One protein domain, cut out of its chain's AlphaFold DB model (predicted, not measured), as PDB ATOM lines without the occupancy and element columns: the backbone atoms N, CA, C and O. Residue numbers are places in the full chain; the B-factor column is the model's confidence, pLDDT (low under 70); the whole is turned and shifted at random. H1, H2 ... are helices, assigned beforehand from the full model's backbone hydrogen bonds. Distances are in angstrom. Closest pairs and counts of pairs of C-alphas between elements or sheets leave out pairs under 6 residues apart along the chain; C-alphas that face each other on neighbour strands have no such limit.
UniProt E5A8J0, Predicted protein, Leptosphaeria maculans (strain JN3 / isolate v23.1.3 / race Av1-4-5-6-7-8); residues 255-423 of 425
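AT A GLANCE: This is residues 255 to 423 of the 425 residues of the protein "Predicted protein" of Leptosphaeria maculans (strain JN3 / isolate v23.1.3 / race Av1-4-5-6-7-8) (UniProt E5A8J0). An elongated helical body in two layers: H2, H3 and H4 lie side by side, alternating in direction, and H1, H5 and H6 pack over one side. Residues 299 to 305 stick out at one end. The printed part has 169 residues, six named helices and no named strand: all helix, compact, radius of gyration of the C-alphas 17.4 A, spans 57 by 36 by 26 A.

HOW THE PARTS SIT: H1, residues 255 to 271, and H2, residues 279 to 298, touch as a hairpin, closest C-alphas Leu 261 and Asn 289, 5.2 A. H3, residues 309 to 338, touches H4, residues 343 to 366, closest C-alphas Ala 318 and Phe 364, 4.8 A. H5, residues 375 to 389, touches residues 312 to 316 of H3 alone, closest C-alphas Gly 385 and Phe 312, 6.0 A. H6, residues 393 to 422, joins H3 and H4 in an up and down bundle, each running against the one before. O i to N i+4 pairs are within hydrogen-bond range throughout, except H3, 25 of 26.

IN THESE COORDINATES: H3 measures 43.8 A, H6 42.7 A. C-alpha 255 is at (31.780, -44.578, 1.169), C-alpha 422 at (-10.073, -25.414, 3.442).

THE WHOLE: The printed part has no cut. pLDDT is under 70 in residues 301 to 307 and 393 to 406.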
ATOM      1  N   GLU A 255      32.324 -44.105   2.445       87.81
ATOM      2  CA  GLU A 255      31.780 -44.578   1.169       87.81
ATOM      3  C   GLU A 255      30.576 -45.503   1.377       87.81
ATOM      4  O   GLU A 255      29.542 -45.318   0.736       87.81
ATOM      5  N   GLU A 256      30.669 -46.446   2.319       90.06
ATOM      6  CA  GLU A 256      29.582 -47.371   2.653       90.06
ATOM      7  C   GLU A 256      28.354 -46.626   3.190       90.06
ATOM      8  O   GLU A 256      27.225 -46.866   2.751       90.06
ATOM      9  N   VAL A 257      28.563 -45.680   4.111       90.56
ATOM     10  CA  VAL A 257      27.468 -44.899   4.703       90.56
ATOM     11  C   VAL A 257      26.825 -43.967   3.669       90.56
ATOM     12  O   VAL A 257      25.597 -43.841   3.616       90.56
ATOM     13  N   THR A 258      27.633 -43.366   2.795       87.62
ATOM     14  CA  THR A 258      27.162 -42.523   1.688       87.62
ATOM     15  C   THR A 258      26.347 -43.341   0.686       87.62
ATOM     16  O   THR A 258      25.225 -42.960   0.341       87.62
ATOM     17  N   ALA A 259      26.836 -44.518   0.288       88.50
ATOM     18  CA  ALA A 259      26.117 -45.430  -0.599       88.50
ATOM     19  C   ALA A 259      24.780 -45.887   0.008       88.50
ATOM     20  O   ALA A 259      23.758 -45.906  -0.686       88.50
ATOM     21  N   ALA A 260      24.747 -46.192   1.308       91.38
ATOM     22  CA  ALA A 260      23.523 -46.568   2.010       91.38
ATOM     23  C   ALA A 260      22.484 -45.431   2.022       91.38
ATOM     24  O   ALA A 260      21.278 -45.676   1.839       91.38
ATOM     25  N   LEU A 261      22.923 -44.184   2.219       91.00
ATOM     26  CA  LEU A 261      22.057 -43.007   2.176       91.00
ATOM     27  C   LEU A 261      21.474 -42.795   0.772       91.00
ATOM     28  O   LEU A 261      20.251 -42.715   0.628       91.00
ATOM     29  N   ILE A 262      22.316 -42.808  -0.268       88.38
ATOM     30  CA  ILE A 262      21.894 -42.677  -1.676       88.38
ATOM     31  C   ILE A 262      20.911 -43.784  -2.048       88.38
ATOM     32  O   ILE A 262      19.846 -43.515  -2.610       88.38
ATOM     33  N   HIS A 263      21.227 -45.033  -1.701       89.25
ATOM     34  CA  HIS A 263      20.348 -46.168  -1.948       89.25
ATOM     35  C   HIS A 263      18.979 -45.981  -1.281       89.25
ATOM     36  O   HIS A 263      17.950 -46.290  -1.885       89.25
ATOM     37  N   SER A 264      18.936 -45.426  -0.068       92.06
ATOM     38  CA  SER A 264      17.675 -45.175   0.638       92.06
ATOM     39  C   SER A 264      16.844 -44.085  -0.030       92.06
ATOM     40  O   SER A 264      15.653 -44.305  -0.255       92.06
ATOM     41  N   PHE A 265      17.458 -42.971  -0.445       87.69
ATOM     42  CA  PHE A 265      16.779 -41.944  -1.243       87.69
ATOM     43  C   PHE A 265      16.262 -42.505  -2.571       87.69
ATOM     44  O   PHE A 265      15.096 -42.309  -2.917       87.69
ATOM     45  N   ARG A 266      17.085 -43.277  -3.287       86.06
ATOM     46  CA  ARG A 266      16.716 -43.894  -4.566       86.06
ATOM     47  C   ARG A 266      15.565 -44.886  -4.412       86.06
ATOM     48  O   ARG A 266      14.579 -44.804  -5.142       86.06
ATOM     49  N   SER A 267      15.660 -45.806  -3.451       88.88
ATOM     50  CA  SER A 267      14.601 -46.778  -3.155       88.88
ATOM     51  C   SER A 267      13.299 -46.072  -2.782       88.88
ATOM     52  O   SER A 267      12.222 -46.473  -3.226       88.88
ATOM     53  N   HIS A 268      13.389 -45.015  -1.977       89.56
ATOM     54  CA  HIS A 268      12.243 -44.210  -1.591       89.56
ATOM     55  C   HIS A 268      11.607 -43.516  -2.798       89.56
ATOM     56  O   HIS A 268      10.388 -43.546  -2.945       89.56
ATOM     57  N   ALA A 269      12.411 -42.924  -3.685       84.44
ATOM     58  CA  ALA A 269      11.938 -42.246  -4.890       84.44
ATOM     59  C   ALA A 269      11.261 -43.207  -5.883       84.44
ATOM     60  O   ALA A 269      10.175 -42.915  -6.376       84.44
ATOM     61  N   LEU A 270      11.843 -44.387  -6.122       85.19
ATOM     62  CA  LEU A 270      11.318 -45.376  -7.078       85.19
ATOM     63  C   LEU A 270      10.015 -46.054  -6.632       85.19
ATOM     64  O   LEU A 270       9.295 -46.625  -7.462       85.19
ATOM     65  N   ARG A 271       9.730 -46.053  -5.327       89.25
ATOM     66  CA  ARG A 271       8.544 -46.698  -4.747       89.25
ATOM     67  C   ARG A 271       7.457 -45.710  -4.326       89.25
ATOM     68  O   ARG A 271       6.332 -46.138  -4.086       89.25
ATOM     69  N   TYR A 272       7.761 -44.414  -4.282       87.25
ATOM     70  CA  TYR A 272       6.812 -43.389  -3.866       87.25
ATOM     71  C   TYR A 272       5.540 -43.373  -4.723       87.25
ATOM     72  O   TYR A 272       5.601 -43.339  -5.955       87.25
ATOM     73  N   GLY A 273       4.384 -43.383  -4.055       84.31
ATOM     74  CA  GLY A 273       3.065 -43.403  -4.692       84.31
ATOM     75  C   GLY A 273       2.653 -44.751  -5.291       84.31
ATOM     76  O   GLY A 273       1.581 -44.831  -5.884       84.31
ATOM     77  N   LYS A 274       3.463 -45.811  -5.162       90.62
ATOM     78  CA  LYS A 274       3.049 -47.163  -5.567       90.62
ATOM     79  C   LYS A 274       2.152 -47.797  -4.492       90.62
ATOM     80  O   LYS A 274       2.436 -47.620  -3.304       90.62
ATOM     81  N   PRO A 275       1.120 -48.575  -4.872       91.31
ATOM     82  CA  PRO A 275       0.309 -49.331  -3.919       91.31
ATOM     83  C   PRO A 275       1.170 -50.219  -3.007       91.31
ATOM     84  O   PRO A 275       2.154 -50.810  -3.455       91.31
ATOM     85  N   GLY A 276       0.824 -50.289  -1.719       91.12
ATOM     86  CA  GLY A 276       1.553 -51.088  -0.723       91.12
ATOM     87  C   GLY A 276       2.932 -50.541  -0.322       91.12
ATOM     88  O   GLY A 276       3.659 -51.186   0.435       91.12
ATOM     89  N   PHE A 277       3.332 -49.362  -0.807       93.62
ATOM     90  CA  PHE A 277       4.560 -48.720  -0.352       93.62
ATOM     91  C   PHE A 277       4.399 -48.152   1.064       93.62
ATOM     92  O   PHE A 277       3.639 -47.213   1.285       93.62
ATOM     93  N   ASN A 278       5.168 -48.684   2.017       93.69
ATOM     94  CA  ASN A 278       5.254 -48.124   3.363       93.69
ATOM     95  C   ASN A 278       6.194 -46.906   3.369       93.69
ATOM     96  O   ASN A 278       7.411 -47.030   3.542       93.69
ATOM     97  N   GLU A 279       5.611 -45.731   3.140       93.31
ATOM     98  CA  GLU A 279       6.331 -44.459   3.084       93.31
ATOM     99  C   GLU A 279       7.053 -44.149   4.404       93.31
ATOM    100  O   GLU A 279       8.245 -43.836   4.382       93.31
ATOM    101  N   THR A 280       6.379 -44.329   5.542       92.56
ATOM    102  CA  THR A 280       6.921 -44.072   6.886       92.56
ATOM    103  C   THR A 280       8.178 -44.889   7.166       92.56
ATOM    104  O   THR A 280       9.199 -44.338   7.574       92.56
ATOM    105  N   ALA A 281       8.159 -46.198   6.887       92.75
ATOM    106  CA  ALA A 281       9.330 -47.056   7.073       92.75
ATOM    107  C   ALA A 281      10.509 -46.623   6.186       92.75
ATOM    108  O   ALA A 281      11.672 -46.698   6.588       92.75
ATOM    109  N   SER A 282      10.215 -46.146   4.975       94.00
ATOM    110  CA  SER A 282      11.234 -45.651   4.058       94.00
ATOM    111  C   SER A 282      11.849 -44.325   4.519       94.00
ATOM    112  O   SER A 282      13.060 -44.165   4.379       94.00
ATOM    113  N   LEU A 283      11.056 -43.399   5.070       92.69
ATOM    114  CA  LEU A 283      11.550 -42.143   5.654       92.69
ATOM    115  C   LEU A 283      12.409 -42.407   6.894       92.69
ATOM    116  O   LEU A 283      13.502 -41.857   7.006       92.69
ATOM    117  N   ASN A 284      11.983 -43.330   7.762       91.38
ATOM    118  CA  ASN A 284      12.758 -43.747   8.934       91.38
ATOM    119  C   ASN A 284      14.133 -44.302   8.538       91.38
ATOM    120  O   ASN A 284      15.135 -44.005   9.186       91.38
ATOM    121  N   ARG A 285      14.206 -45.062   7.437       93.94
ATOM    122  CA  ARG A 285      15.479 -45.565   6.905       93.94
ATOM    123  C   ARG A 285      16.388 -44.439   6.400       93.94
ATOM    124  O   ARG A 285      17.584 -44.468   6.674       93.94
ATOM    125  N   ILE A 286      15.838 -43.442   5.700       92.19
ATOM    126  CA  ILE A 286      16.607 -42.256   5.275       92.19
ATOM    127  C   ILE A 286      17.115 -41.491   6.500       92.19
ATOM    128  O   ILE A 286      18.282 -41.110   6.531       92.19
ATOM    129  N   SER A 287      16.272 -41.308   7.518       92.62
ATOM    130  CA  SER A 287      16.636 -40.641   8.772       92.62
ATOM    131  C   SER A 287      17.814 -41.333   9.465       92.62
ATOM    132  O   SER A 287      18.824 -40.688   9.751       92.62
ATOM    133  N   ALA A 288      17.737 -42.657   9.640       92.12
ATOM    134  CA  ALA A 288      18.811 -43.453  10.234       92.12
ATOM    135  C   ALA A 288      20.127 -43.316   9.447       92.12
ATOM    136  O   ALA A 288      21.164 -43.000  10.027       92.12
ATOM    137  N   ASN A 289      20.078 -43.455   8.119       92.88
ATOM    138  CA  ASN A 289      21.278 -43.345   7.287       92.88
ATOM    139  C   ASN A 289      21.835 -41.915   7.244       92.88
ATOM    140  O   ASN A 289      23.044 -41.740   7.149       92.88
ATOM    141  N   THR A 290      20.980 -40.894   7.354       91.06
ATOM    142  CA  THR A 290      21.413 -39.492   7.467       91.06
ATOM    143  C   THR A 290      22.157 -39.274   8.782       91.06
ATOM    144  O   THR A 290      23.197 -38.624   8.796       91.06
ATOM    145  N   ALA A 291      21.669 -39.844   9.887       89.12
ATOM    146  CA  ALA A 291      22.352 -39.772  11.174       89.12
ATOM    147  C   ALA A 291      23.733 -40.450  11.124       89.12
ATOM    148  O   ALA A 291      24.722 -39.839  11.532       89.12
ATOM    149  N   SER A 292      23.821 -41.657  10.552       90.25
ATOM    150  CA  SER A 292      25.099 -42.354  10.348       90.25
ATOM    151  C   SER A 292      26.057 -41.567   9.452       90.25
ATOM    152  O   SER A 292      27.252 -41.500   9.740       90.25
ATOM    153  N   PHE A 293      25.541 -40.952   8.383       89.38
ATOM    154  CA  PHE A 293      26.320 -40.137   7.449       89.38
ATOM    155  C   PHE A 293      26.952 -38.937   8.149       89.38
ATOM    156  O   PHE A 293      28.161 -38.741   8.068       89.38
ATOM    157  N   VAL A 294      26.150 -38.179   8.900       88.19
ATOM    158  CA  VAL A 294      26.615 -36.998   9.640       88.19
ATOM    159  C   VAL A 294      27.661 -37.371  10.677       88.19
ATOM    160  O   VAL A 294      28.679 -36.693  10.781       88.19
ATOM    161  N   PHE A 295      27.428 -38.459  11.414       87.69
ATOM    162  CA  PHE A 295      28.379 -38.955  12.402       87.69
ATOM    163  C   PHE A 295      29.730 -39.281  11.754       87.69
ATOM    164  O   PHE A 295      30.757 -38.761  12.181       87.69
ATOM    165  N   SER A 296      29.715 -40.056  10.667       86.31
ATOM    166  CA  SER A 296      30.932 -40.483   9.963       86.31
ATOM    167  C   SER A 296      31.690 -39.308   9.341       86.31
ATOM    168  O   SER A 296      32.912 -39.263   9.406       86.31
ATOM    169  N   TYR A 297      30.980 -38.322   8.785       83.81
ATOM    170  CA  TYR A 297      31.608 -37.142   8.190       83.81
ATOM    171  C   TYR A 297      32.133 -36.140   9.216       83.81
ATOM    172  O   TYR A 297      33.153 -35.516   8.965       83.81
ATOM    173  N   SER A 298      31.487 -35.992  10.376       82.31
ATOM    174  CA  SER A 298      31.973 -35.088  11.432       82.31
ATOM    175  C   SER A 298      33.341 -35.485  12.002       82.31
ATOM    176  O   SER A 298      34.028 -34.647  12.576       82.31
ATOM    177  N   ALA A 299      33.752 -36.742  11.808       78.94
ATOM    178  CA  ALA A 299      35.078 -37.237  12.167       78.94
ATOM    179  C   ALA A 299      36.172 -36.873  11.142       78.94
ATOM    180  O   ALA A 299      37.355 -37.015  11.442       78.94
ATOM    181  N   HIS A 300      35.794 -36.419   9.943       73.38
ATOM    182  CA  HIS A 300      36.716 -36.072   8.866       73.38
ATOM    183  C   HIS A 300      36.644 -34.568   8.580       73.38
ATOM    184  O   HIS A 300      35.667 -34.060   8.038       73.38
ATOM    185  N   ASP A 301      37.701 -33.855   8.960       60.59
ATOM    186  CA  ASP A 301      37.817 -32.401   8.838       60.59
ATOM    187  C   ASP A 301      37.916 -32.003   7.349       60.59
ATOM    188  O   ASP A 301      38.971 -32.119   6.723       60.59
ATOM    189  N   SER A 302      36.792 -31.635   6.723       56.91
ATOM    190  CA  SER A 302      36.730 -31.357   5.282       56.91
ATOM    191  C   SER A 302      36.561 -29.863   4.993       56.91
ATOM    192  O   SER A 302      35.489 -29.299   5.210       56.91
ATOM    193  N   THR A 303      37.592 -29.234   4.426       62.00
ATOM    194  CA  THR A 303      37.659 -27.810   4.034       62.00
ATOM    195  C   THR A 303      37.112 -27.518   2.619       62.00
ATOM    196  O   THR A 303      37.539 -26.575   1.956       62.00
ATOM    197  N   GLY A 304      36.176 -28.329   2.115       58.06
ATOM    198  CA  GLY A 304      35.692 -28.250   0.728       58.06
ATOM    199  C   GLY A 304      34.564 -27.224   0.468       58.06
ATOM    200  O   GLY A 304      33.791 -26.926   1.374       58.06
ATOM    201  N   PRO A 305      34.404 -26.733  -0.783       50.47
ATOM    202  CA  PRO A 305      33.433 -25.695  -1.185       50.47
ATOM    203  C   PRO A 305      31.988 -26.181  -1.457       50.47
ATOM    204  O   PRO A 305      31.175 -25.431  -1.996       50.47
ATOM    205  N   ALA A 306      31.648 -27.429  -1.123       58.41
ATOM    206  CA  ALA A 306      30.273 -27.940  -1.189       58.41
ATOM    207  C   ALA A 306      29.420 -27.357  -0.038       58.41
ATOM    208  O   ALA A 306      30.004 -26.921   0.957       58.41
ATOM    209  N   PRO A 307      28.064 -27.344  -0.114       60.19
ATOM    210  CA  PRO A 307      27.246 -27.020   1.054       60.19
ATOM    211  C   PRO A 307      27.754 -27.838   2.231       60.19
ATOM    212  O   PRO A 307      27.943 -29.053   2.110       60.19
ATOM    213  N   SER A 308      28.043 -27.155   3.336       80.00
ATOM    214  CA  SER A 308      28.662 -27.812   4.478       80.00
ATOM    215  C   SER A 308      27.794 -29.016   4.868       80.00
ATOM    216  O   SER A 308      26.564 -28.924   4.873       80.00
ATOM    217  N   ILE A 309      28.398 -30.168   5.165       82.44
ATOM    218  CA  ILE A 309      27.664 -31.357   5.637       82.44
ATOM    219  C   ILE A 309      26.627 -31.015   6.732       82.44
ATOM    220  O   ILE A 309      25.513 -31.550   6.675       82.44
ATOM    221  N   PRO A 310      26.909 -30.088   7.678       84.31
ATOM    222  CA  PRO A 310      25.906 -29.574   8.610       84.31
ATOM    223  C   PRO A 310      24.667 -28.964   7.944       84.31
ATOM    224  O   PRO A 310      23.544 -29.246   8.368       84.31
ATOM    225  N   GLU A 311      24.842 -28.158   6.897       85.88
ATOM    226  CA  GLU A 311      23.742 -27.553   6.148       85.88
ATOM    227  C   GLU A 311      22.897 -28.616   5.440       85.88
ATOM    228  O   GLU A 311      21.678 -28.633   5.612       85.88
ATOM    229  N   PHE A 312      23.529 -29.546   4.717       86.12
ATOM    230  CA  PHE A 312      22.810 -30.641   4.059       86.12
ATOM    231  C   PHE A 312      22.011 -31.477   5.066       86.12
ATOM    232  O   PHE A 312      20.819 -31.716   4.878       86.12
ATOM    233  N   SER A 313      22.637 -31.857   6.183       88.12
ATOM    234  CA  SER A 313      21.975 -32.580   7.271       88.12
ATOM    235  C   SER A 313      20.763 -31.831   7.816       88.12
ATOM    236  O   SER A 313      19.709 -32.430   8.039       88.12
ATOM    237  N   ARG A 314      20.898 -30.520   8.043       89.19
ATOM    238  CA  ARG A 314      19.807 -29.669   8.531       89.19
ATOM    239  C   ARG A 314      18.631 -29.672   7.554       89.19
ATOM    240  O   ARG A 314      17.504 -29.914   7.986       89.19
ATOM    241  N   ILE A 315      18.902 -29.488   6.261       88.94
ATOM    242  CA  ILE A 315      17.880 -29.500   5.206       88.94
ATOM    243  C   ILE A 315      17.191 -30.869   5.134       88.94
ATOM    244  O   ILE A 315      15.963 -30.937   5.114       88.94
ATOM    245  N   VAL A 316      17.949 -31.974   5.151       90.00
ATOM    246  CA  VAL A 316      17.383 -33.334   5.097       90.00
ATOM    247  C   VAL A 316      16.498 -33.622   6.309       90.00
ATOM    248  O   VAL A 316      15.406 -34.161   6.146       90.00
ATOM    249  N   ARG A 317      16.918 -33.245   7.524       89.75
ATOM    250  CA  ARG A 317      16.106 -33.442   8.739       89.75
ATOM    251  C   ARG A 317      14.802 -32.655   8.686       89.75
ATOM    252  O   ARG A 317      13.753 -33.214   8.999       89.75
ATOM    253  N   ALA A 318      14.855 -31.394   8.262       89.50
ATOM    254  CA  ALA A 318      13.659 -30.573   8.125       89.50
ATOM    255  C   ALA A 318      12.724 -31.112   7.028       89.50
ATOM    256  O   ALA A 318      11.513 -31.184   7.226       89.50
ATOM    257  N   TRP A 319      13.283 -31.586   5.909       92.44
ATOM    258  CA  TRP A 319      12.520 -32.260   4.860       92.44
ATOM    259  C   TRP A 319      11.829 -33.533   5.373       92.44
ATOM    260  O   TRP A 319      10.640 -33.720   5.125       92.44
ATOM    261  N   LEU A 320      12.537 -34.385   6.124       90.56
ATOM    262  CA  LEU A 320      11.971 -35.596   6.729       90.56
ATOM    263  C   LEU A 320      10.834 -35.262   7.702       90.56
ATOM    264  O   LEU A 320       9.764 -35.863   7.613       90.56
ATOM    265  N   ALA A 321      11.035 -34.288   8.594       88.00
ATOM    266  CA  ALA A 321      10.001 -33.821   9.518       88.00
ATOM    267  C   ALA A 321       8.755 -33.325   8.765       88.00
ATOM    268  O   ALA A 321       7.630 -33.690   9.109       88.00
ATOM    269  N   TYR A 322       8.956 -32.575   7.679       93.00
ATOM    270  CA  TYR A 322       7.868 -32.131   6.820       93.00
ATOM    271  C   TYR A 322       7.132 -33.302   6.148       93.00
ATOM    272  O   TYR A 322       5.903 -33.342   6.192       93.00
ATOM    273  N   GLN A 323       7.843 -34.306   5.615       92.44
ATOM    274  CA  GLN A 323       7.211 -35.517   5.065       92.44
ATOM    275  C   GLN A 323       6.376 -36.264   6.111       92.44
ATOM    276  O   GLN A 323       5.246 -36.666   5.831       92.44
ATOM    277  N   HIS A 324       6.903 -36.437   7.325       90.62
ATOM    278  CA  HIS A 324       6.162 -37.081   8.408       90.62
ATOM    279  C   HIS A 324       4.901 -36.298   8.782       90.62
ATOM    280  O   HIS A 324       3.853 -36.913   8.983       90.62
ATOM    281  N   SER A 325       4.972 -34.963   8.802       91.56
ATOM    282  CA  SER A 325       3.804 -34.104   9.023       91.56
ATOM    283  C   SER A 325       2.743 -34.302   7.934       91.56
ATOM    284  O   SER A 325       1.579 -34.524   8.256       91.56
ATOM    285  N   ILE A 326       3.139 -34.348   6.654       92.00
ATOM    286  CA  ILE A 326       2.225 -34.634   5.530       92.00
ATOM    287  C   ILE A 326       1.524 -35.987   5.711       92.00
ATOM    288  O   ILE A 326       0.315 -36.081   5.513       92.00
ATOM    289  N   ILE A 327       2.259 -37.041   6.082       90.94
ATOM    290  CA  ILE A 327       1.677 -38.375   6.307       90.94
ATOM    291  C   ILE A 327       0.711 -38.354   7.497       90.94
ATOM    292  O   ILE A 327      -0.392 -38.884   7.377       90.94
ATOM    293  N   SER A 328       1.100 -37.734   8.617       90.94
ATOM    294  CA  SER A 328       0.249 -37.605   9.810       90.94
ATOM    295  C   SER A 328      -1.056 -36.897   9.468       90.94
ATOM    296  O   SER A 328      -2.131 -37.456   9.671       90.94
ATOM    297  N   VAL A 329      -0.959 -35.719   8.845       92.62
ATOM    298  CA  VAL A 329      -2.113 -34.917   8.430       92.62
ATOM    299  C   VAL A 329      -2.989 -35.687   7.448       92.62
ATOM    300  O   VAL A 329      -4.203 -35.701   7.597       92.62
ATOM    301  N   SER A 330      -2.396 -36.390   6.483       92.31
ATOM    302  CA  SER A 330      -3.135 -37.219   5.527       92.31
ATOM    303  C   SER A 330      -3.935 -38.337   6.202       92.31
ATOM    304  O   SER A 330      -5.068 -38.591   5.800       92.31
ATOM    305  N   ASN A 331      -3.366 -38.999   7.211       89.44
ATOM    306  CA  ASN A 331      -4.056 -40.049   7.962       89.44
ATOM    307  C   ASN A 331      -5.170 -39.462   8.841       89.44
ATOM    308  O   ASN A 331      -6.266 -40.015   8.892       89.44
ATOM    309  N   GLU A 332      -4.911 -38.327   9.495       90.19
ATOM    310  CA  GLU A 332      -5.894 -37.648  10.342       90.19
ATOM    311  C   GLU A 332      -7.059 -37.080   9.525       90.19
ATOM    312  O   GLU A 332      -8.207 -37.255   9.916       90.19
ATOM    313  N   VAL A 333      -6.807 -36.498   8.349       92.12
ATOM    314  CA  VAL A 333      -7.867 -36.069   7.420       92.12
ATOM    315  C   VAL A 333      -8.746 -37.251   7.005       92.12
ATOM    316  O   VAL A 333      -9.968 -37.123   7.008       92.12
ATOM    317  N   GLY A 334      -8.154 -38.416   6.719       87.88
ATOM    318  CA  GLY A 334      -8.914 -39.639   6.441       87.88
ATOM    319  C   GLY A 334      -9.756 -40.122   7.630       87.88
ATOM    320  O   GLY A 334     -10.841 -40.661   7.444       87.88
ATOM    321  N   ALA A 335      -9.297 -39.900   8.864       85.94
ATOM    322  CA  ALA A 335     -10.086 -40.195  10.059       85.94
ATOM    323  C   ALA A 335     -11.238 -39.191  10.257       85.94
ATOM    324  O   ALA A 335     -12.330 -39.583  10.668       85.94
ATOM    325  N   LEU A 336     -11.026 -37.912   9.923       86.75
ATOM    326  CA  LEU A 336     -12.057 -36.870  10.005       86.75
ATOM    327  C   LEU A 336     -13.221 -37.105   9.035       86.75
ATOM    328  O   LEU A 336     -14.348 -36.726   9.353       86.75
ATOM    329  N   THR A 337     -12.969 -37.725   7.878       84.56
ATOM    330  CA  THR A 337     -14.013 -38.045   6.892       84.56
ATOM    331  C   THR A 337     -14.826 -39.290   7.254       84.56
ATOM    332  O   THR A 337     -15.971 -39.404   6.830       84.56
ATOM    333  N   LEU A 338     -14.270 -40.204   8.056       81.19
ATOM    334  CA  LEU A 338     -14.910 -41.473   8.430       81.19
ATOM    335  C   LEU A 338     -15.636 -41.442   9.789       81.19
ATOM    336  O   LEU A 338     -16.372 -42.374  10.109       81.19
ATOM    337  N   GLY A 339     -15.420 -40.409  10.609       74.88
ATOM    338  CA  GLY A 339     -15.863 -40.377  12.006       74.88
ATOM    339  C   GLY A 339     -17.169 -39.621  12.284       74.88
ATOM    340  O   GLY A 339     -17.471 -38.600  11.665       74.88
ATOM    341  N   ALA A 340     -17.885 -40.061  13.328       75.81
ATOM    342  CA  ALA A 340     -19.041 -39.389  13.940       75.81
ATOM    343  C   ALA A 340     -18.647 -38.138  14.763       75.81
ATOM    344  O   ALA A 340     -19.129 -37.923  15.875       75.81
ATOM    345  N   MET A 341     -17.718 -37.323  14.256       80.38
ATOM    346  CA  MET A 341     -17.336 -36.065  14.899       80.38
ATOM    347  C   MET A 341     -18.355 -34.973  14.577       80.38
ATOM    348  O   MET A 341     -18.826 -34.861  13.442       80.38
ATOM    349  N   SER A 342     -18.651 -34.123  15.563       85.00
ATOM    350  CA  SER A 342     -19.486 -32.942  15.345       85.00
ATOM    351  C   SER A 342     -18.835 -31.988  14.335       85.00
ATOM    352  O   SER A 342     -17.606 -31.939  14.202       85.00
ATOM    353  N   ALA A 343     -19.649 -31.196  13.629       79.44
ATOM    354  CA  ALA A 343     -19.161 -30.237  12.635       79.44
ATOM    355  C   ALA A 343     -18.122 -29.268  13.228       79.44
ATOM    356  O   ALA A 343     -17.083 -29.017  12.620       79.44
ATOM    357  N   THR A 344     -18.348 -28.803  14.458       75.25
ATOM    358  CA  THR A 344     -17.433 -27.902  15.164       75.25
ATOM    359  C   THR A 344     -16.093 -28.574  15.473       75.25
ATOM    360  O   THR A 344     -15.037 -27.992  15.224       75.25
ATOM    361  N   MET A 345     -16.104 -29.822  15.958       72.75
ATOM    362  CA  MET A 345     -14.869 -30.569  16.233       72.75
ATOM    363  C   MET A 345     -14.093 -30.892  14.951       72.75
ATOM    364  O   MET A 345     -12.858 -30.854  14.961       72.75
ATOM    365  N   ARG A 346     -14.793 -31.167  13.842       84.12
ATOM    366  CA  ARG A 346     -14.165 -31.318  12.521       84.12
ATOM    367  C   ARG A 346     -13.510 -30.019  12.067       84.12
ATOM    368  O   ARG A 346     -12.350 -30.059  11.676       84.12
ATOM    369  N   ALA A 347     -14.192 -28.879  12.185       79.94
ATOM    370  CA  ALA A 347     -13.645 -27.577  11.800       79.94
ATOM    371  C   ALA A 347     -12.371 -27.223  12.585       79.94
ATOM    372  O   ALA A 347     -11.364 -26.840  11.987       79.94
ATOM    373  N   VAL A 348     -12.362 -27.423  13.910       79.56
ATOM    374  CA  VAL A 348     -11.144 -27.177  14.700       79.56
ATOM    375  C   VAL A 348     -10.042 -28.174  14.379       79.56
ATOM    376  O   VAL A 348      -8.887 -27.770  14.257       79.56
ATOM    377  N   SER A 349     -10.370 -29.448  14.172       84.56
ATOM    378  CA  SER A 349      -9.361 -30.430  13.767       84.56
ATOM    379  C   SER A 349      -8.753 -30.075  12.407       84.56
ATOM    380  O   SER A 349      -7.534 -30.085  12.277       84.56
ATOM    381  N   LYS A 350      -9.566 -29.664  11.421       88.69
ATOM    382  CA  LYS A 350      -9.078 -29.175  10.122       88.69
ATOM    383  C   LYS A 350      -8.144 -27.971  10.286       88.69
ATOM    384  O   LYS A 350      -7.052 -27.962   9.721       88.69
ATOM    385  N   PHE A 351      -8.527 -26.984  11.097       86.56
ATOM    386  CA  PHE A 351      -7.680 -25.818  11.366       86.56
ATOM    387  C   PHE A 351      -6.339 -26.211  12.006       86.56
ATOM    388  O   PHE A 351      -5.287 -25.757  11.560       86.56
ATOM    389  N   GLN A 352      -6.352 -27.099  13.006       84.38
ATOM    390  CA  GLN A 352      -5.135 -27.580  13.671       84.38
ATOM    391  C   GLN A 352      -4.200 -28.315  12.706       84.38
ATOM    392  O   GLN A 352      -3.002 -28.042  12.686       84.38
ATOM    393  N   LEU A 353      -4.745 -29.205  11.873       89.44
ATOM    394  CA  LEU A 353      -3.970 -29.944  10.875       89.44
ATOM    395  C   LEU A 353      -3.362 -29.015   9.821       89.44
ATOM    396  O   LEU A 353      -2.220 -29.210   9.402       89.44
ATOM    397  N   LYS A 354      -4.094 -27.969   9.427       91.12
ATOM    398  CA  LYS A 354      -3.596 -26.925   8.527       91.12
ATOM    399  C   LYS A 354      -2.428 -26.161   9.146       91.12
ATOM    400  O   LYS A 354      -1.399 -26.006   8.493       91.12
ATOM    401  N   GLU A 355      -2.557 -25.722  10.394       86.50
ATOM    402  CA  GLU A 355      -1.478 -25.018  11.095       86.50
ATOM    403  C   GLU A 355      -0.247 -25.906  11.297       86.50
ATOM    404  O   GLU A 355       0.872 -25.468  11.035       86.50
ATOM    405  N   GLN A 356      -0.437 -27.178  11.656       88.69
ATOM    406  CA  GLN A 356       0.649 -28.155  11.748       88.69
ATOM    407  C   GLN A 356       1.395 -28.309  10.414       88.69
ATOM    408  O   GLN A 356       2.631 -28.326  10.383       88.69
ATOM    409  N   LEU A 357       0.662 -28.407   9.301       91.00
ATOM    410  CA  LEU A 357       1.252 -28.535   7.971       91.00
ATOM    411  C   LEU A 357       1.994 -27.257   7.551       91.00
ATOM    412  O   LEU A 357       3.115 -27.334   7.043       91.00
ATOM    413  N   ASN A 358       1.406 -26.087   7.813       88.38
ATOM    414  CA  ASN A 358       2.020 -24.784   7.551       88.38
ATOM    415  C   ASN A 358       3.304 -24.582   8.358       88.38
ATOM    416  O   ASN A 358       4.304 -24.116   7.810       88.38
ATOM    417  N   HIS A 359       3.294 -24.952   9.640       88.25
ATOM    418  CA  HIS A 359       4.456 -24.856  10.515       88.25
ATOM    419  C   HIS A 359       5.596 -25.751  10.015       88.25
ATOM    420  O   HIS A 359       6.688 -25.255   9.750       88.25
ATOM    421  N   ALA A 360       5.312 -27.030   9.745       89.00
ATOM    422  CA  ALA A 360       6.309 -27.964   9.225       89.00
ATOM    423  C   ALA A 360       6.879 -27.524   7.862       89.00
ATOM    424  O   ALA A 360       8.082 -27.645   7.617       89.00
ATOM    425  N   ARG A 361       6.038 -26.965   6.980       91.25
ATOM    426  CA  ARG A 361       6.485 -26.386   5.703       91.25
ATOM    427  C   ARG A 361       7.392 -25.179   5.923       91.25
ATOM    428  O   ARG A 361       8.430 -25.072   5.275       91.25
ATOM    429  N   LYS A 362       7.018 -24.272   6.827       89.06
ATOM    430  CA  LYS A 362       7.808 -23.081   7.157       89.06
ATOM    431  C   LYS A 362       9.173 -23.463   7.729       89.06
ATOM    432  O   LYS A 362      10.172 -22.887   7.311       89.06
ATOM    433  N   ASP A 363       9.229 -24.453   8.612       87.75
ATOM    434  CA  ASP A 363      10.485 -24.963   9.169       87.75
ATOM    435  C   ASP A 363      11.382 -25.563   8.086       87.75
ATOM    436  O   ASP A 363      12.584 -25.292   8.056       87.75
ATOM    437  N   PHE A 364      10.801 -26.308   7.140       90.62
ATOM    438  CA  PHE A 364      11.529 -26.788   5.970       90.62
ATOM    439  C   PHE A 364      12.067 -25.633   5.113       90.62
ATOM    440  O   PHE A 364      13.259 -25.609   4.822       90.62
ATOM    441  N   ILE A 365      11.255 -24.633   4.772       88.25
ATOM    442  CA  ILE A 365      11.701 -23.471   3.979       88.25
ATOM    443  C   ILE A 365      12.791 -22.668   4.712       88.25
ATOM    444  O   ILE A 365      13.734 -22.182   4.095       88.25
ATOM    445  N   ASN A 366      12.723 -22.568   6.037       88.19
ATOM    446  CA  ASN A 366      13.740 -21.878   6.835       88.19
ATOM    447  C   ASN A 366      14.998 -22.736   7.077       88.19
ATOM    448  O   ASN A 366      16.003 -22.252   7.607       88.19
ATOM    449  N   SER A 367      14.975 -24.014   6.686       89.19
ATOM    450  CA  SER A 367      16.105 -24.934   6.839       89.19
ATOM    451  C   SER A 367      17.199 -24.766   5.781       89.19
ATOM    452  O   SER A 367      18.245 -25.395   5.911       89.19
ATOM    453  N   GLY A 368      17.001 -23.937   4.754       86.44
ATOM    454  CA  GLY A 368      18.040 -23.593   3.776       86.44
ATOM    455  C   GLY A 368      18.838 -22.343   4.156       86.44
ATOM    456  O   GLY A 368      18.577 -21.710   5.176       86.44
ATOM    457  N   THR A 369      19.849 -22.008   3.356       79.62
ATOM    458  CA  THR A 369      20.555 -20.704   3.372       79.62
ATOM    459  C   THR A 369      19.994 -19.719   2.343       79.62
ATOM    460  O   THR A 369      20.451 -18.581   2.252       79.62
ATOM    461  N   ALA A 370      19.002 -20.151   1.559       77.56
ATOM    462  CA  ALA A 370      18.307 -19.307   0.600       77.56
ATOM    463  C   ALA A 370      17.559 -18.161   1.303       77.56
ATOM    464  O   ALA A 370      17.299 -18.212   2.508       77.56
ATOM    465  N   ALA A 371      17.207 -17.126   0.538       80.00
ATOM    466  CA  ALA A 371      16.430 -16.005   1.052       80.00
ATOM    467  C   ALA A 371      15.140 -16.509   1.742       80.00
ATOM    468  O   ALA A 371      14.522 -17.456   1.242       80.00
ATOM    469  N   PRO A 372      14.715 -15.900   2.867       78.06
ATOM    470  CA  PRO A 372      13.492 -16.299   3.559       78.06
ATOM    471  C   PRO A 372      12.305 -16.376   2.591       78.06
ATOM    472  O   PRO A 372      12.006 -15.409   1.895       78.06
ATOM    473  N   GLY A 373      11.639 -17.532   2.540       76.62
ATOM    474  CA  GLY A 373      10.513 -17.776   1.632       76.62
ATOM    475  C   GLY A 373      10.868 -18.401   0.275       76.62
ATOM    476  O   GLY A 373       9.950 -18.757  -0.462       76.62
ATOM    477  N   ASP A 374      12.149 -18.604  -0.060       84.12
ATOM    478  CA  ASP A 374      12.558 -19.289  -1.297       84.12
ATOM    479  C   ASP A 374      12.474 -20.822  -1.157       84.12
ATOM    480  O   ASP A 374      13.477 -21.529  -1.020       84.12
ATOM    481  N   GLU A 375      11.250 -21.352  -1.208       82.56
ATOM    482  CA  GLU A 375      10.982 -22.798  -1.176       82.56
ATOM    483  C   GLU A 375      11.726 -23.546  -2.296       82.56
ATOM    484  O   GLU A 375      12.324 -24.598  -2.060       82.56
ATOM    485  N   ALA A 376      11.775 -22.968  -3.501       82.31
ATOM    486  CA  ALA A 376      12.525 -23.535  -4.620       82.31
ATOM    487  C   ALA A 376      14.040 -23.534  -4.356       82.31
ATOM    488  O   ALA A 376      14.763 -24.410  -4.830       82.31
ATOM    489  N   GLY A 377      14.550 -22.556  -3.609       82.62
ATOM    490  CA  GLY A 377      15.933 -22.489  -3.146       82.62
ATOM    491  C   GLY A 377      16.308 -23.656  -2.243       82.62
ATOM    492  O   GLY A 377      17.316 -24.319  -2.498       82.62
ATOM    493  N   VAL A 378      15.483 -23.953  -1.235       82.56
ATOM    494  CA  VAL A 378      15.735 -25.067  -0.303       82.56
ATOM    495  C   VAL A 378      15.625 -26.420  -0.994       82.56
ATOM    496  O   VAL A 378      16.482 -27.283  -0.804       82.56
ATOM    497  N   GLU A 379      14.629 -26.609  -1.856       82.25
ATOM    498  CA  GLU A 379      14.498 -27.843  -2.636       82.25
ATOM    499  C   GLU A 379      15.684 -28.044  -3.591       82.25
ATOM    500  O   GLU A 379      16.213 -29.153  -3.695       82.25
ATOM    501  N   ARG A 380      16.160 -26.974  -4.246       82.62
ATOM    502  CA  ARG A 380      17.388 -27.021  -5.058       82.62
ATOM    503  C   ARG A 380      18.612 -27.343  -4.210       82.62
ATOM    504  O   ARG A 380      19.467 -28.092  -4.668       82.62
ATOM    505  N   ALA A 381      18.715 -26.808  -2.995       82.69
ATOM    506  CA  ALA A 381      19.805 -27.127  -2.076       82.69
ATOM    507  C   ALA A 381      19.781 -28.604  -1.646       82.69
ATOM    508  O   ALA A 381      20.824 -29.254  -1.674       82.69
ATOM    509  N   LEU A 382      18.601 -29.163  -1.357       83.75
ATOM    510  CA  LEU A 382      18.430 -30.593  -1.084       83.75
ATOM    511  C   LEU A 382      18.852 -31.450  -2.287       83.75
ATOM    512  O   LEU A 382      19.611 -32.405  -2.124       83.75
ATOM    513  N   CYS A 383      18.394 -31.096  -3.493       80.50
ATOM    514  CA  CYS A 383      18.749 -31.820  -4.715       80.50
ATOM    515  C   CYS A 383      20.258 -31.772  -4.972       80.50
ATOM    516  O   CYS A 383      20.860 -32.824  -5.159       80.50
ATOM    517  N   ARG A 384      20.876 -30.586  -4.885       79.88
ATOM    518  CA  ARG A 384      22.329 -30.414  -5.032       79.88
ATOM    519  C   ARG A 384      23.113 -31.208  -3.995       79.88
ATOM    520  O   ARG A 384      24.117 -31.815  -4.335       79.88
ATOM    521  N   GLY A 385      22.651 -31.247  -2.747       80.62
ATOM    522  CA  GLY A 385      23.275 -32.074  -1.718       80.62
ATOM    523  C   GLY A 385      23.280 -33.556  -2.098       80.62
ATOM    524  O   GLY A 385      24.313 -34.205  -2.006       80.62
ATOM    525  N   ILE A 386      22.163 -34.078  -2.614       80.88
ATOM    526  CA  ILE A 386      22.076 -35.467  -3.091       80.88
ATOM    527  C   ILE A 386      22.960 -35.704  -4.328       80.88
ATOM    528  O   ILE A 386      23.581 -36.761  -4.434       80.88
ATOM    529  N   GLU A 387      23.041 -34.739  -5.249       78.75
ATOM    530  CA  GLU A 387      23.926 -34.807  -6.422       78.75
ATOM    531  C   GLU A 387      25.399 -34.877  -6.020       78.75
ATOM    532  O   GLU A 387      26.124 -35.709  -6.552       78.75
ATOM    533  N   VAL A 388      25.827 -34.060  -5.050       79.62
ATOM    534  CA  VAL A 388      27.207 -34.052  -4.531       79.62
ATOM    535  C   VAL A 388      27.577 -35.396  -3.901       79.62
ATOM    536  O   VAL A 388      28.726 -35.818  -3.992       79.62
ATOM    537  N   LEU A 389      26.613 -36.098  -3.300       78.19
ATOM    538  CA  LEU A 389      26.837 -37.447  -2.773       78.19
ATOM    539  C   LEU A 389      26.994 -38.495  -3.886       78.19
ATOM    540  O   LEU A 389      27.623 -39.531  -3.675       78.19
ATOM    541  N   CYS A 390      26.431 -38.260  -5.073       77.12
ATOM    542  CA  CYS A 390      26.482 -39.205  -6.182       77.12
ATOM    543  C   CYS A 390      27.783 -39.047  -6.982       77.12
ATOM    544  O   CYS A 390      27.892 -38.183  -7.846       77.12
ATOM    545  N   VAL A 391      28.742 -39.951  -6.761       72.19
ATOM    546  CA  VAL A 391      30.011 -39.995  -7.518       72.19
ATOM    547  C   VAL A 391      29.796 -40.363  -9.000       72.19
ATOM    548  O   VAL A 391      30.589 -39.975  -9.853       72.19
ATOM    549  N   ASP A 392      28.713 -41.080  -9.330       73.75
ATOM    550  CA  ASP A 392      28.362 -41.456 -10.709       73.75
ATOM    551  C   ASP A 392      27.401 -40.425 -11.358       73.75
ATOM    552  O   ASP A 392      26.240 -40.310 -10.938       73.75
ATOM    553  N   PRO A 393      27.824 -39.725 -12.433       65.06
ATOM    554  CA  PRO A 393      27.003 -38.741 -13.144       65.06
ATOM    555  C   PRO A 393      25.685 -39.302 -13.700       65.06
ATOM    556  O   PRO A 393      24.678 -38.591 -13.754       65.06
ATOM    557  N   LYS A 394      25.651 -40.581 -14.101       67.69
ATOM    558  CA  LYS A 394      24.434 -41.220 -14.631       67.69
ATOM    559  C   LYS A 394      23.412 -41.464 -13.525       67.69
ATOM    560  O   LYS A 394      22.209 -41.308 -13.737       67.69
ATOM    561  N   VAL A 395      23.888 -41.822 -12.333       66.62
ATOM    562  CA  VAL A 395      23.048 -41.993 -11.140       66.62
ATOM    563  C   VAL A 395      22.502 -40.641 -10.679       66.62
ATOM    564  O   VAL A 395      21.316 -40.549 -10.358       66.62
ATOM    565  N   SER A 396      23.325 -39.591 -10.745       68.25
ATOM    566  CA  SER A 396      22.951 -38.216 -10.403       68.25
ATOM    567  C   SER A 396      21.760 -37.705 -11.230       68.25
ATOM    568  O   SER A 396      20.755 -37.276 -10.663       68.25
ATOM    569  N   LEU A 397      21.778 -37.879 -12.560       55.12
ATOM    570  CA  LEU A 397      20.676 -37.447 -13.435       55.12
ATOM    571  C   LEU A 397      19.355 -38.180 -13.143       55.12
ATOM    572  O   LEU A 397      18.291 -37.561 -13.076       55.12
ATOM    573  N   HIS A 398      19.400 -39.499 -12.934       65.06
ATOM    574  CA  HIS A 398      18.200 -40.269 -12.598       65.06
ATOM    575  C   HIS A 398      17.629 -39.890 -11.227       65.06
ATOM    576  O   HIS A 398      16.404 -39.821 -11.083       65.06
ATOM    577  N   LEU A 399      18.483 -39.622 -10.233       64.06
ATOM    578  CA  LEU A 399      18.037 -39.115  -8.935       64.06
ATOM    579  C   LEU A 399      17.473 -37.700  -9.042       64.06
ATOM    580  O   LEU A 399      16.448 -37.427  -8.426       64.06
ATOM    581  N   TRP A 400      18.073 -36.828  -9.849       67.19
ATOM    582  CA  TRP A 400      17.582 -35.469 -10.056       67.19
ATOM    583  C   TRP A 400      16.193 -35.441 -10.698       67.19
ATOM    584  O   TRP A 400      15.292 -34.758 -10.204       67.19
ATOM    585  N   ILE A 401      15.975 -36.231 -11.757       62.66
ATOM    586  CA  ILE A 401      14.663 -36.349 -12.413       62.66
ATOM    587  C   ILE A 401      13.636 -36.925 -11.432       62.66
ATOM    588  O   ILE A 401      12.538 -36.385 -11.290       62.66
ATOM    589  N   ALA A 402      13.992 -38.000 -10.721       64.56
ATOM    590  CA  ALA A 402      13.098 -38.632  -9.757       64.56
ATOM    591  C   ALA A 402      12.750 -37.696  -8.586       64.56
ATOM    592  O   ALA A 402      11.594 -37.659  -8.160       64.56
ATOM    593  N   ASN A 403      13.712 -36.907  -8.103       65.50
ATOM    594  CA  ASN A 403      13.510 -35.936  -7.030       65.50
ATOM    595  C   ASN A 403      12.656 -34.750  -7.483       65.50
ATOM    596  O   ASN A 403      11.730 -34.387  -6.764       65.50
ATOM    597  N   ASN A 404      12.864 -34.206  -8.685       68.81
ATOM    598  CA  ASN A 404      12.006 -33.143  -9.217       68.81
ATOM    599  C   ASN A 404      10.560 -33.606  -9.402       68.81
ATOM    600  O   ASN A 404       9.630 -32.951  -8.931       68.81
ATOM    601  N   LEU A 405      10.353 -34.768 -10.026       67.81
ATOM    602  CA  LEU A 405       9.009 -35.322 -10.212       67.81
ATOM    603  C   LEU A 405       8.310 -35.557  -8.865       67.81
ATOM    604  O   LEU A 405       7.091 -35.444  -8.741       67.81
ATOM    605  N   ARG A 406       9.091 -35.888  -7.839       69.00
ATOM    606  CA  ARG A 406       8.599 -36.128  -6.492       69.00
ATOM    607  C   ARG A 406       8.279 -34.848  -5.740       69.00
ATOM    608  O   ARG A 406       7.237 -34.809  -5.100       69.00
ATOM    609  N   VAL A 407       9.122 -33.825  -5.823       73.38
ATOM    610  CA  VAL A 407       8.823 -32.491  -5.293       73.38
ATOM    611  C   VAL A 407       7.488 -32.009  -5.857       73.38
ATOM    612  O   VAL A 407       6.625 -31.575  -5.103       73.38
ATOM    613  N   GLN A 408       7.249 -32.215  -7.155       77.12
ATOM    614  CA  GLN A 408       5.962 -31.903  -7.781       77.12
ATOM    615  C   GLN A 408       4.808 -32.748  -7.217       77.12
ATOM    616  O   GLN A 408       3.766 -32.204  -6.860       77.12
ATOM    617  N   LYS A 409       4.982 -34.070  -7.066       82.25
ATOM    618  CA  LYS A 409       3.959 -34.941  -6.448       82.25
ATOM    619  C   LYS A 409       3.672 -34.583  -4.988       82.25
ATOM    620  O   LYS A 409       2.524 -34.640  -4.565       82.25
ATOM    621  N   MET A 410       4.697 -34.222  -4.228       81.38
ATOM    622  CA  MET A 410       4.593 -33.782  -2.841       81.38
ATOM    623  C   MET A 410       3.833 -32.460  -2.759       81.38
ATOM    624  O   MET A 410       2.882 -32.365  -1.991       81.38
ATOM    625  N   ARG A 411       4.202 -31.471  -3.582       83.19
ATOM    626  CA  ARG A 411       3.485 -30.194  -3.694       83.19
ATOM    627  C   ARG A 411       2.023 -30.416  -4.053       83.19
ATOM    628  O   ARG A 411       1.161 -29.834  -3.409       83.19
ATOM    629  N   LYS A 412       1.746 -31.310  -5.008       88.19
ATOM    630  CA  LYS A 412       0.379 -31.709  -5.347       88.19
ATOM    631  C   LYS A 412      -0.348 -32.303  -4.137       88.19
ATOM    632  O   LYS A 412      -1.405 -31.810  -3.792       88.19
ATOM    633  N   ARG A 413       0.238 -33.281  -3.437       86.75
ATOM    634  CA  ARG A 413      -0.373 -33.883  -2.237       86.75
ATOM    635  C   ARG A 413      -0.656 -32.848  -1.144       86.75
ATOM    636  O   ARG A 413      -1.694 -32.914  -0.503       86.75
ATOM    637  N   VAL A 414       0.259 -31.908  -0.920       86.25
ATOM    638  CA  VAL A 414       0.073 -30.806   0.038       86.25
ATOM    639  C   VAL A 414      -1.062 -29.893  -0.407       86.25
ATOM    640  O   VAL A 414      -1.887 -29.524   0.417       86.25
ATOM    641  N   PHE A 415      -1.123 -29.556  -1.695       88.94
ATOM    642  CA  PHE A 415      -2.206 -28.758  -2.259       88.94
ATOM    643  C   PHE A 415      -3.557 -29.463  -2.099       88.94
ATOM    644  O   PHE A 415      -4.477 -28.861  -1.561       88.94
ATOM    645  N   ASP A 416      -3.638 -30.749  -2.449       89.44
ATOM    646  CA  ASP A 416      -4.840 -31.573  -2.296       89.44
ATOM    647  C   ASP A 416      -5.285 -31.636  -0.817       89.44
ATOM    648  O   ASP A 416      -6.464 -31.489  -0.506       89.44
ATOM    649  N   LEU A 417      -4.344 -31.796   0.125       87.56
ATOM    650  CA  LEU A 417      -4.645 -31.766   1.562       87.56
ATOM    651  C   LEU A 417      -5.140 -30.394   2.016       87.56
ATOM    652  O   LEU A 417      -6.105 -30.313   2.767       87.56
ATOM    653  N   LEU A 418      -4.486 -29.316   1.584       88.31
ATOM    654  CA  LEU A 418      -4.902 -27.961   1.929       88.31
ATOM    655  C   LEU A 418      -6.286 -27.644   1.366       88.31
ATOM    656  O   LEU A 418      -7.060 -26.989   2.053       88.31
ATOM    657  N   ASP A 419      -6.613 -28.124   0.170       91.25
ATOM    658  CA  ASP A 419      -7.935 -27.963  -0.433       91.25
ATOM    659  C   ASP A 419      -9.017 -28.633   0.431       91.25
ATOM    660  O   ASP A 419      -9.968 -27.982   0.859       91.25
ATOM    661  N   VAL A 420      -8.791 -29.887   0.847       89.19
ATOM    662  CA  VAL A 420      -9.686 -30.613   1.772       89.19
ATOM    663  C   VAL A 420      -9.785 -29.943   3.151       89.19
ATOM    664  O   VAL A 420     -10.846 -29.924   3.780       89.19
ATOM    665  N   LEU A 421      -8.684 -29.386   3.658       87.88
ATOM    666  CA  LEU A 421      -8.666 -28.679   4.941       87.88
ATOM    667  C   LEU A 421      -9.354 -27.307   4.867       87.88
ATOM    668  O   LEU A 421      -9.829 -26.817   5.891       87.88
ATOM    669  N   ASN A 422      -9.408 -26.693   3.683       88.31
ATOM    670  CA  ASN A 422     -10.073 -25.414   3.442       88.31
ATOM    671  C   ASN A 422     -11.543 -25.570   3.019       88.31
ATOM    672  O   ASN A 422     -12.274 -24.581   3.062       88.31
ATOM    673  N   SER A 423     -11.987 -26.770   2.625       87.94
ATOM    674  CA  SER A 423     -13.390 -27.011   2.285       87.94
ATOM    675  C   SER A 423     -14.285 -26.784   3.512       87.94
ATOM    676  O   SER A 423     -14.020 -27.300   4.604       87.94
TER     677      SER A 423